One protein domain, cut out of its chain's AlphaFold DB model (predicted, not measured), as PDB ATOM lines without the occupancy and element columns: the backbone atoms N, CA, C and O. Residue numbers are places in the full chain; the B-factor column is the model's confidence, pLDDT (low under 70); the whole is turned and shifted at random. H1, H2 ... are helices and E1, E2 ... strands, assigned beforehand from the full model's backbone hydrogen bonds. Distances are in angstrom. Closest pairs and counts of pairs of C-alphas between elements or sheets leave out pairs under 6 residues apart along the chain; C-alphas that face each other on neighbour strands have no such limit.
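What this domain is: This is residues 3 to 68 of the 78 residues of an uncharacterized protein of Okeania sp. SIO1H6 (UniProt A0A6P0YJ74). Look for little regular structure: a curled sheet of four strands, long links 20 to 33 and 38 to 56 reaching toward opposite ends, and H1's residues 3 to 10 sticking out. The 66 printed residues, mixed in class, include helix H1, then E1 to E4, a meander, each strand the antiparallel neighbour of the one before. The whole is loose, radius of gyration of the C-alphas 13.7 A, spanning 42 by 29 by 14 A.

Where its parts are: Find E1 at residues 17 to 19, E2 at 34 to 37, E3 at 57 to 60 and E4 at 64 to 66, ending at (-35.618, -6.199, 30.551). H1, residues 3 to 14, runs 16.4 A from (-32.112, -21.966, 57.112).

How they stand to each other: Across the hairpins, find N 18 and O 35, 2.8 A, N 36 and O 59, 3.0 A, and N 58 and O 65, 2.8 A, within hydrogen-bond range. H1, every O i to N i+4 pair within range, is only just not on the sheet: 4 C-alpha pairs within 10 A.

The domain as a whole: The printed part has no cut. pLDDT is under 70 at residues 3 to 14 and 23 to 25.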
ATOM      1  N   GLU A   3     -32.245 -21.277  58.410       53.28
ATOM      2  CA  GLU A   3     -32.112 -21.966  57.112       53.28
ATOM      3  C   GLU A   3     -32.810 -21.230  55.955       53.28
ATOM      4  O   GLU A   3     -32.300 -21.203  54.837       53.28
ATOM      5  N   GLY A   4     -33.939 -20.563  56.226       52.28
ATOM      6  CA  GLY A   4     -34.702 -19.841  55.202       52.28
ATOM      7  C   GLY A   4     -33.953 -18.639  54.614       52.28
ATOM      8  O   GLY A   4     -33.974 -18.431  53.405       52.28
ATOM      9  N   ILE A   5     -33.226 -17.895  55.453       57.69
ATOM     10  CA  ILE A   5     -32.426 -16.729  55.036       57.69
ATOM     11  C   ILE A   5     -31.068 -17.131  54.442       57.69
ATOM     12  O   ILE A   5     -30.610 -16.479  53.507       57.69
ATOM     13  N   SER A   6     -30.463 -18.236  54.902       60.00
ATOM     14  CA  SER A   6     -29.274 -18.836  54.261       60.00
ATOM     15  C   SER A   6     -29.565 -19.233  52.811       60.00
ATOM     16  O   SER A   6     -28.778 -18.934  51.913       60.00
ATOM     17  N   ASN A   7     -30.703 -19.886  52.575       58.94
ATOM     18  CA  ASN A   7     -31.049 -20.390  51.251       58.94
ATOM     19  C   ASN A   7     -31.484 -19.262  50.315       58.94
ATOM     20  O   ASN A   7     -31.050 -19.248  49.171       58.94
ATOM     21  N   ALA A   8     -32.237 -18.271  50.802       57.94
ATOM     22  CA  ALA A   8     -32.580 -17.091  50.009       57.94
ATOM     23  C   ALA A   8     -31.336 -16.291  49.575       57.94
ATOM     24  O   ALA A   8     -31.236 -15.897  48.414       57.94
ATOM     25  N   LEU A   9     -30.350 -16.110  50.463       55.16
ATOM     26  CA  LEU A   9     -29.100 -15.421  50.127       55.16
ATOM     27  C   LEU A   9     -28.243 -16.222  49.129       55.16
ATOM     28  O   LEU A   9     -27.677 -15.639  48.206       55.16
ATOM     29  N   LYS A  10     -28.188 -17.555  49.268       52.78
ATOM     30  CA  LYS A  10     -27.535 -18.451  48.291       52.78
ATOM     31  C   LYS A  10     -28.226 -18.423  46.926       52.78
ATOM     32  O   LYS A  10     -27.537 -18.439  45.915       52.78
ATOM     33  N   ILE A  11     -29.557 -18.354  46.896       58.69
ATOM     34  CA  ILE A  11     -30.339 -18.250  45.658       58.69
ATOM     35  C   ILE A  11     -30.071 -16.902  44.980       58.69
ATOM     36  O   ILE A  11     -29.764 -16.891  43.798       58.69
ATOM     37  N   MET A  12     -30.075 -15.783  45.711       60.00
ATOM     38  CA  MET A  12     -29.784 -14.458  45.135       60.00
ATOM     39  C   MET A  12     -28.355 -14.334  44.585       60.00
ATOM     40  O   MET A  12     -28.139 -13.635  43.602       60.00
ATOM     41  N   ALA A  13     -27.382 -15.016  45.198       58.16
ATOM     42  CA  ALA A  13     -26.008 -15.072  44.696       58.16
ATOM     43  C   ALA A  13     -25.841 -15.987  43.470       58.16
ATOM     44  O   ALA A  13     -24.858 -15.852  42.748       58.16
ATOM     45  N   ALA A  14     -26.766 -16.927  43.259       64.69
ATOM     46  CA  ALA A  14     -26.738 -17.869  42.144       64.69
ATOM     47  C   ALA A  14     -27.656 -17.458  40.976       64.69
ATOM     48  O   ALA A  14     -27.562 -18.036  39.895       64.69
ATOM     49  N   VAL A  15     -28.545 -16.485  41.193       76.81
ATOM     50  CA  VAL A  15     -29.378 -15.874  40.150       76.81
ATOM     51  C   VAL A  15     -28.500 -15.143  39.133       76.81
ATOM     52  O   VAL A  15     -27.434 -14.631  39.467       76.81
ATOM     53  N   ASP A  16     -28.968 -15.110  37.886       86.75
ATOM     54  CA  ASP A  16     -28.305 -14.447  36.765       86.75
ATOM     55  C   ASP A  16     -28.034 -12.963  37.076       86.75
ATOM     56  O   ASP A  16     -28.937 -12.212  37.471       86.75
ATOM     57  N   GLN A  17     -26.765 -12.572  36.949       88.56
ATOM     58  CA  GLN A  17     -26.264 -11.253  37.311       88.56
ATOM     59  C   GLN A  17     -26.032 -10.428  36.050       88.56
ATOM     60  O   GLN A  17     -25.242 -10.795  35.183       88.56
ATOM     61  N   ASN A  18     -26.659  -9.257  35.995       86.12
ATOM     62  CA  ASN A  18     -26.364  -8.257  34.983       86.12
ATOM     63  C   ASN A  18     -25.264  -7.320  35.479       86.12
ATOM     64  O   ASN A  18     -25.334  -6.801  36.597       86.12
ATOM     65  N   PHE A  19     -24.277  -7.051  34.631       83.94
ATOM     66  CA  PHE A  19     -23.235  -6.073  34.910       83.94
ATOM     67  C   PHE A  19     -23.083  -5.139  33.712       83.94
ATOM     68  O   PHE A  19     -22.532  -5.512  32.681       83.94
ATOM     69  N   CYS A  20     -23.587  -3.911  33.839       79.94
ATOM     70  CA  CYS A  20     -23.290  -2.873  32.864       79.94
ATOM     71  C   CYS A  20     -21.884  -2.322  33.135       79.94
ATOM     72  O   CYS A  20     -21.646  -1.709  34.173       79.94
ATOM     73  N   GLU A  21     -20.958  -2.517  32.195       72.00
ATOM     74  CA  GLU A  21     -19.570  -2.047  32.312       72.00
ATOM     75  C   GLU A  21     -19.410  -0.525  32.144       72.00
ATOM     76  O   GLU A  21     -18.285  -0.021  32.186       72.00
ATOM     77  N   ILE A  22     -20.501   0.236  31.960       74.75
ATOM     78  CA  ILE A  22     -20.412   1.699  31.943       74.75
ATOM     79  C   ILE A  22     -19.918   2.173  33.307       74.75
ATOM     80  O   ILE A  22     -20.617   2.144  34.320       74.75
ATOM     81  N   LEU A  23     -18.664   2.615  33.297       63.25
ATOM     82  CA  LEU A  23     -17.969   3.098  34.470       63.25
ATOM     83  C   LEU A  23     -18.618   4.393  34.972       63.25
ATOM     84  O   LEU A  23     -19.000   5.265  34.189       63.25
ATOM     85  N   LEU A  24     -18.656   4.544  36.296       64.06
ATOM     86  CA  LEU A  24     -18.865   5.813  36.986       64.06
ATOM     87  C   LEU A  24     -17.763   6.797  36.570       64.06
ATOM     88  O   LEU A  24     -16.723   6.864  37.222       64.06
ATOM     89  N   VAL A  25     -17.956   7.549  35.487       67.81
ATOM     90  CA  VAL A  25     -17.107   8.702  35.174       67.81
ATOM     91  C   VAL A  25     -17.789   9.932  35.774       67.81
ATOM     92  O   VAL A  25     -18.824  10.366  35.260       67.81
ATOM     93  N   PRO A  26     -17.262  10.516  36.868       70.25
ATOM     94  CA  PRO A  26     -17.775  11.786  37.369       70.25
ATOM     95  C   PRO A  26     -17.722  12.827  36.237       70.25
ATOM     96  O   PRO A  26     -16.702  12.890  35.546       70.25
ATOM     97  N   PRO A  27     -18.764  13.651  36.015       74.88
ATOM     98  CA  PRO A  27     -19.901  13.943  36.895       74.88
ATOM     99  C   PRO A  27     -21.224  13.220  36.553       74.88
ATOM    100  O   PRO A  27     -22.256  13.590  37.111       74.88
ATOM    101  N   VAL A  28     -21.248  12.239  35.642       71.38
ATOM    102  CA  VAL A  28     -22.502  11.627  35.156       71.38
ATOM    103  C   VAL A  28     -22.786  10.318  35.908       71.38
ATOM    104  O   VAL A  28     -21.969   9.398  35.837       71.38
ATOM    105  N   PRO A  29     -23.919  10.196  36.632       71.50
ATOM    106  CA  PRO A  29     -24.342   8.920  37.202       71.50
ATOM    107  C   PRO A  29     -24.542   7.875  36.091       71.50
ATOM    108  O   PRO A  29     -25.041   8.233  35.022       71.50
ATOM    109  N   PRO A  30     -24.194   6.595  36.307       76.94
ATOM    110  CA  PRO A  30     -24.348   5.568  35.293       76.94
ATOM    111  C   PRO A  30     -25.837   5.410  34.985       76.94
ATOM    112  O   PRO A  30     -26.650   5.434  35.913       76.94
ATOM    113  N   PRO A  31     -26.219   5.223  33.715       79.44
ATOM    114  CA  PRO A  31     -27.615   4.972  33.372       79.44
ATOM    115  C   PRO A  31     -28.115   3.637  33.949       79.44
ATOM    116  O   PRO A  31     -29.301   3.491  34.231       79.44
ATOM    117  N   HIS A  32     -27.198   2.686  34.142       84.62
ATOM    118  CA  HIS A  32     -27.453   1.309  34.546       84.62
ATOM    119  C   HIS A  32     -26.380   0.845  35.527       84.62
ATOM    120  O   HIS A  32     -25.283   1.403  35.565       84.62
ATOM    121  N   GLY A  33     -26.684  -0.175  36.319       83.50
ATOM    122  CA  GLY A  33     -25.765  -0.694  37.332       83.50
ATOM    123  C   GLY A  33     -25.647  -2.209  37.313       83.50
ATOM    124  O   GLY A  33     -26.188  -2.893  36.448       83.50
ATOM    125  N   ASN A  34     -24.955  -2.739  38.316       87.94
ATOM    126  CA  ASN A  34     -25.042  -4.153  38.642       87.94
ATOM    127  C   ASN A  34     -26.476  -4.504  39.060       87.94
ATOM    128  O   ASN A  34     -27.137  -3.720  39.751       87.94
ATOM    129  N   GLY A  35     -26.942  -5.678  38.658       88.75
ATOM    130  CA  GLY A  35     -28.301  -6.121  38.919       88.75
ATOM    131  C   GLY A  35     -28.475  -7.627  38.860       88.75
ATOM    132  O   GLY A  35     -27.545  -8.364  38.542       88.75
ATOM    133  N   VAL A  36     -29.686  -8.069  39.181       91.75
ATOM    134  CA  VAL A  36     -30.094  -9.479  39.164       91.75
ATOM    135  C   VAL A  36     -31.460  -9.630  38.507       91.75
ATOM    136  O   VAL A  36     -32.298  -8.726  38.589       91.75
ATOM    137  N   VAL A  37     -31.701 -10.770  37.864       92.38
ATOM    138  CA  VAL A  37     -33.013 -11.084  37.278       92.38
ATOM    139  C   VAL A  37     -34.028 -11.387  38.385       92.38
ATOM    140  O   VAL A  37     -33.783 -12.220  39.253       92.38
ATOM    141  N   ILE A  38     -35.187 -10.726  38.353       92.06
ATOM    142  CA  ILE A  38     -36.216 -10.807  39.408       92.06
ATOM    143  C   ILE A  38     -37.541 -11.440  38.956       92.06
ATOM    144  O   ILE A  38     -38.395 -11.708  39.799       92.06
ATOM    145  N   THR A  39     -37.730 -11.711  37.659       91.88
ATOM    146  CA  THR A  39     -38.982 -12.296  37.126       91.88
ATOM    147  C   THR A  39     -38.763 -13.525  36.235       91.88
ATOM    148  O   THR A  39     -39.461 -13.674  35.238       91.88
ATOM    149  N   GLY A  40     -37.798 -14.390  36.570       90.62
ATOM    150  CA  GLY A  40     -37.513 -15.627  35.821       90.62
ATOM    151  C   GLY A  40     -38.712 -16.584  35.668       90.62
ATOM    152  O   GLY A  40     -39.809 -16.342  36.172       90.62
ATOM    153  N   SER A  41     -38.515 -17.715  34.982       93.56
ATOM    154  CA  SER A  41     -39.585 -18.697  34.730       93.56
ATOM    155  C   SER A  41     -40.186 -19.294  36.013       93.56
ATOM    156  O   SER A  41     -39.474 -19.715  36.923       93.56
ATOM    157  N   ASN A  42     -41.517 -19.421  36.038       91.06
ATOM    158  CA  ASN A  42     -42.255 -20.067  37.129       91.06
ATOM    159  C   ASN A  42     -42.257 -21.602  37.046       91.06
ATOM    160  O   ASN A  42     -42.653 -22.267  38.002       91.06
ATOM    161  N   THR A  43     -41.885 -22.176  35.899       94.56
ATOM    162  CA  THR A  43     -42.051 -23.615  35.621       94.56
ATOM    163  C   THR A  43     -40.765 -24.297  35.178       94.56
ATOM    164  O   THR A  43     -40.617 -25.501  35.386       94.56
ATOM    165  N   VAL A  44     -39.823 -23.555  34.592       94.19
ATOM    166  CA  VAL A  44     -38.551 -24.100  34.114       94.19
ATOM    167  C   VAL A  44     -37.433 -23.682  35.053       94.19
ATOM    168  O   VAL A  44     -37.123 -22.498  35.185       94.19
ATOM    169  N   LEU A  45     -36.800 -24.679  35.670       92.31
ATOM    170  CA  LEU A  45     -35.630 -24.492  36.516       92.31
ATOM    171  C   LEU A  45     -34.379 -25.035  35.819       92.31
ATOM    172  O   LEU A  45     -34.380 -26.169  35.340       92.31
ATOM    173  N   ILE A  46     -33.294 -24.261  35.813       90.12
ATOM    174  CA  ILE A  46     -31.961 -24.696  35.374       90.12
ATOM    175  C   ILE A  46     -31.069 -24.722  36.610       90.12
ATOM    176  O   ILE A  46     -30.965 -23.732  37.326       90.12
ATOM    177  N   ASN A  47     -30.465 -25.877  36.900       89.06
ATOM    178  CA  ASN A  47     -29.697 -26.099  38.133       89.06
ATOM    179  C   ASN A  47     -30.467 -25.727  39.421       89.06
ATOM    180  O   ASN A  47     -29.873 -25.311  40.411       89.06
ATOM    181  N   GLY A  48     -31.796 -25.881  39.414       87.88
ATOM    182  CA  GLY A  48     -32.658 -25.567  40.560       87.88
ATOM    183  C   GLY A  48     -33.027 -24.087  40.719       87.88
ATOM    184  O   GLY A  48     -33.650 -23.741  41.718       87.88
ATOM    185  N   LEU A  49     -32.688 -23.228  39.752       88.50
ATOM    186  CA  LEU A  49     -33.014 -21.798  39.754       88.50
ATOM    187  C   LEU A  49     -33.954 -21.440  38.595       88.50
ATOM    188  O   LEU A  49     -33.846 -22.066  37.539       88.50
ATOM    189  N   PRO A  50     -34.848 -20.444  38.751       91.44
ATOM    190  CA  PRO A  50     -35.696 -19.951  37.665       91.44
ATOM    191  C   PRO A  50     -34.885 -19.610  36.415       91.44
ATOM    192  O   PRO A  50     -33.937 -18.827  36.472       91.44
ATOM    193  N   ALA A  51     -35.249 -20.200  35.279       93.50
ATOM    194  CA  ALA A  51     -34.582 -19.914  34.016       93.50
ATOM    195  C   ALA A  51     -34.905 -18.489  33.534       93.50
ATOM    196  O   ALA A  51     -36.073 -18.098  33.529       93.50
ATOM    197  N   CYS A  52     -33.885 -17.746  33.100       94.12
ATOM    198  CA  CYS A  52     -34.029 -16.387  32.570       94.12
ATOM    199  C   CYS A  52     -34.383 -16.406  31.075       94.12
ATOM    200  O   CYS A  52     -33.897 -17.250  30.315       94.12
ATOM    201  N   ARG A  53     -35.245 -15.486  30.647       94.94
ATOM    202  CA  ARG A  53     -35.880 -15.447  29.324       94.94
ATOM    203  C   ARG A  53     -35.936 -14.024  28.790       94.94
ATOM    204  O   ARG A  53     -35.863 -13.053  29.538       94.94
ATOM    205  N   GLN A  54     -36.134 -13.903  27.479       95.19
ATOM    206  CA  GLN A  54     -36.461 -12.616  26.872       95.19
ATOM    207  C   GLN A  54     -37.712 -12.024  27.538       95.19
ATOM    208  O   GLN A  54     -38.734 -12.697  27.648       95.19
ATOM    209  N   GLY A  55     -37.621 -10.761  27.953       93.75
ATOM    210  CA  GLY A  55     -38.684 -10.039  28.647       93.75
ATOM    211  C   GLY A  55     -38.624 -10.100  30.175       93.75
ATOM    212  O   GLY A  55     -39.303  -9.295  30.811       93.75
ATOM    213  N   ASP A  56     -37.802 -10.969  30.776       95.25
ATOM    214  CA  ASP A  56     -37.653 -10.987  32.233       95.25
ATOM    215  C   ASP A  56     -36.961  -9.700  32.723       95.25
ATOM    216  O   ASP A  56     -36.077  -9.149  32.057       95.25
ATOM    217  N   MET A  57     -37.382  -9.206  33.890       94.44
ATOM    218  CA  MET A  57     -36.917  -7.955  34.478       94.44
ATOM    219  C   MET A  57     -35.638  -8.150  35.283       94.44
ATOM    220  O   MET A  57     -35.490  -9.111  36.041       94.44
ATOM    221  N   ILE A  58     -34.753  -7.171  35.168       92.25
ATOM    222  CA  ILE A  58     -33.491  -7.049  35.880       92.25
ATOM    223  C   ILE A  58     -33.630  -5.866  36.830       92.25
ATOM    224  O   ILE A  58     -33.838  -4.735  36.383       92.25
ATOM    225  N   GLN A  59     -33.491  -6.117  38.128       92.19
ATOM    226  CA  GLN A  59     -33.357  -5.050  39.111       92.19
ATOM    227  C   GLN A  59     -31.885  -4.670  39.219       92.19
ATOM    228  O   GLN A  59     -31.076  -5.469  39.690       92.19
ATOM    229  N   GLU A  60     -31.549  -3.447  38.826       90.50
ATOM    230  CA  GLU A  60     -30.209  -2.888  38.979       90.50
ATOM    231  C   GLU A  60     -30.150  -1.902  40.147       90.50
ATOM    232  O   GLU A  60     -31.174  -1.487  40.694       90.50
ATOM    233  N   THR A  61     -28.940  -1.475  40.506       85.88
ATOM    234  CA  THR A  61     -28.712  -0.482  41.567       85.88
ATOM    235  C   THR A  61     -29.431   0.852  41.324       85.88
ATOM    236  O   THR A  61     -29.822   1.512  42.284       85.88
ATOM    237  N   VAL A  62     -29.616   1.261  40.063       86.56
ATOM    238  CA  VAL A  62     -30.178   2.582  39.708       86.56
ATOM    239  C   VAL A  62     -31.330   2.532  38.703       86.56
ATOM    240  O   VAL A  62     -31.935   3.566  38.430       86.56
ATOM    241  N   SER A  63     -31.642   1.363  38.140       88.38
ATOM    242  CA  SER A  63     -32.657   1.234  37.092       88.38
ATOM    243  C   SER A  63     -33.309  -0.153  37.080       88.38
ATOM    244  O   SER A  63     -32.888  -1.057  37.805       88.38
ATOM    245  N   VAL A  64     -34.367  -0.309  36.283       92.12
ATOM    246  CA  VAL A  64     -34.995  -1.604  35.997       92.12
ATOM    247  C   VAL A  64     -35.038  -1.773  34.489       92.12
ATOM    248  O   VAL A  64     -35.589  -0.923  33.790       92.12
ATOM    249  N   ASN A  65     -34.471  -2.872  34.006       91.81
ATOM    250  CA  ASN A  65     -34.379  -3.190  32.583       91.81
ATOM    251  C   ASN A  65     -35.000  -4.555  32.285       91.81
ATOM    252  O   ASN A  65     -35.318  -5.312  33.197       91.81
ATOM    253  N   SER A  66     -35.147  -4.886  31.005       93.81
ATOM    254  CA  SER A  66     -35.618  -6.199  30.551       93.81
ATOM    255  C   SER A  66     -34.581  -6.900  29.682       93.81
ATOM    256  O   SER A  66     -33.950  -6.261  28.831       93.81
ATOM    257  N   ILE A  67     -34.468  -8.222  29.813       94.06
ATOM    258  CA  ILE A  67     -33.647  -9.051  28.922       94.06
ATOM    259  C   ILE A  67     -34.172  -8.907  27.492       94.06
ATOM    260  O   ILE A  67     -35.285  -9.322  27.171       94.06
ATOM    261  N   THR A  68     -33.363  -8.314  26.616       95.00
ATOM    262  CA  THR A  68     -33.785  -7.991  25.243       95.00
ATOM    263  C   THR A  68     -33.783  -9.214  24.324       95.00
ATOM    264  O   THR A  68     -34.541  -9.255  23.357       95.00
TER     265      THR A  68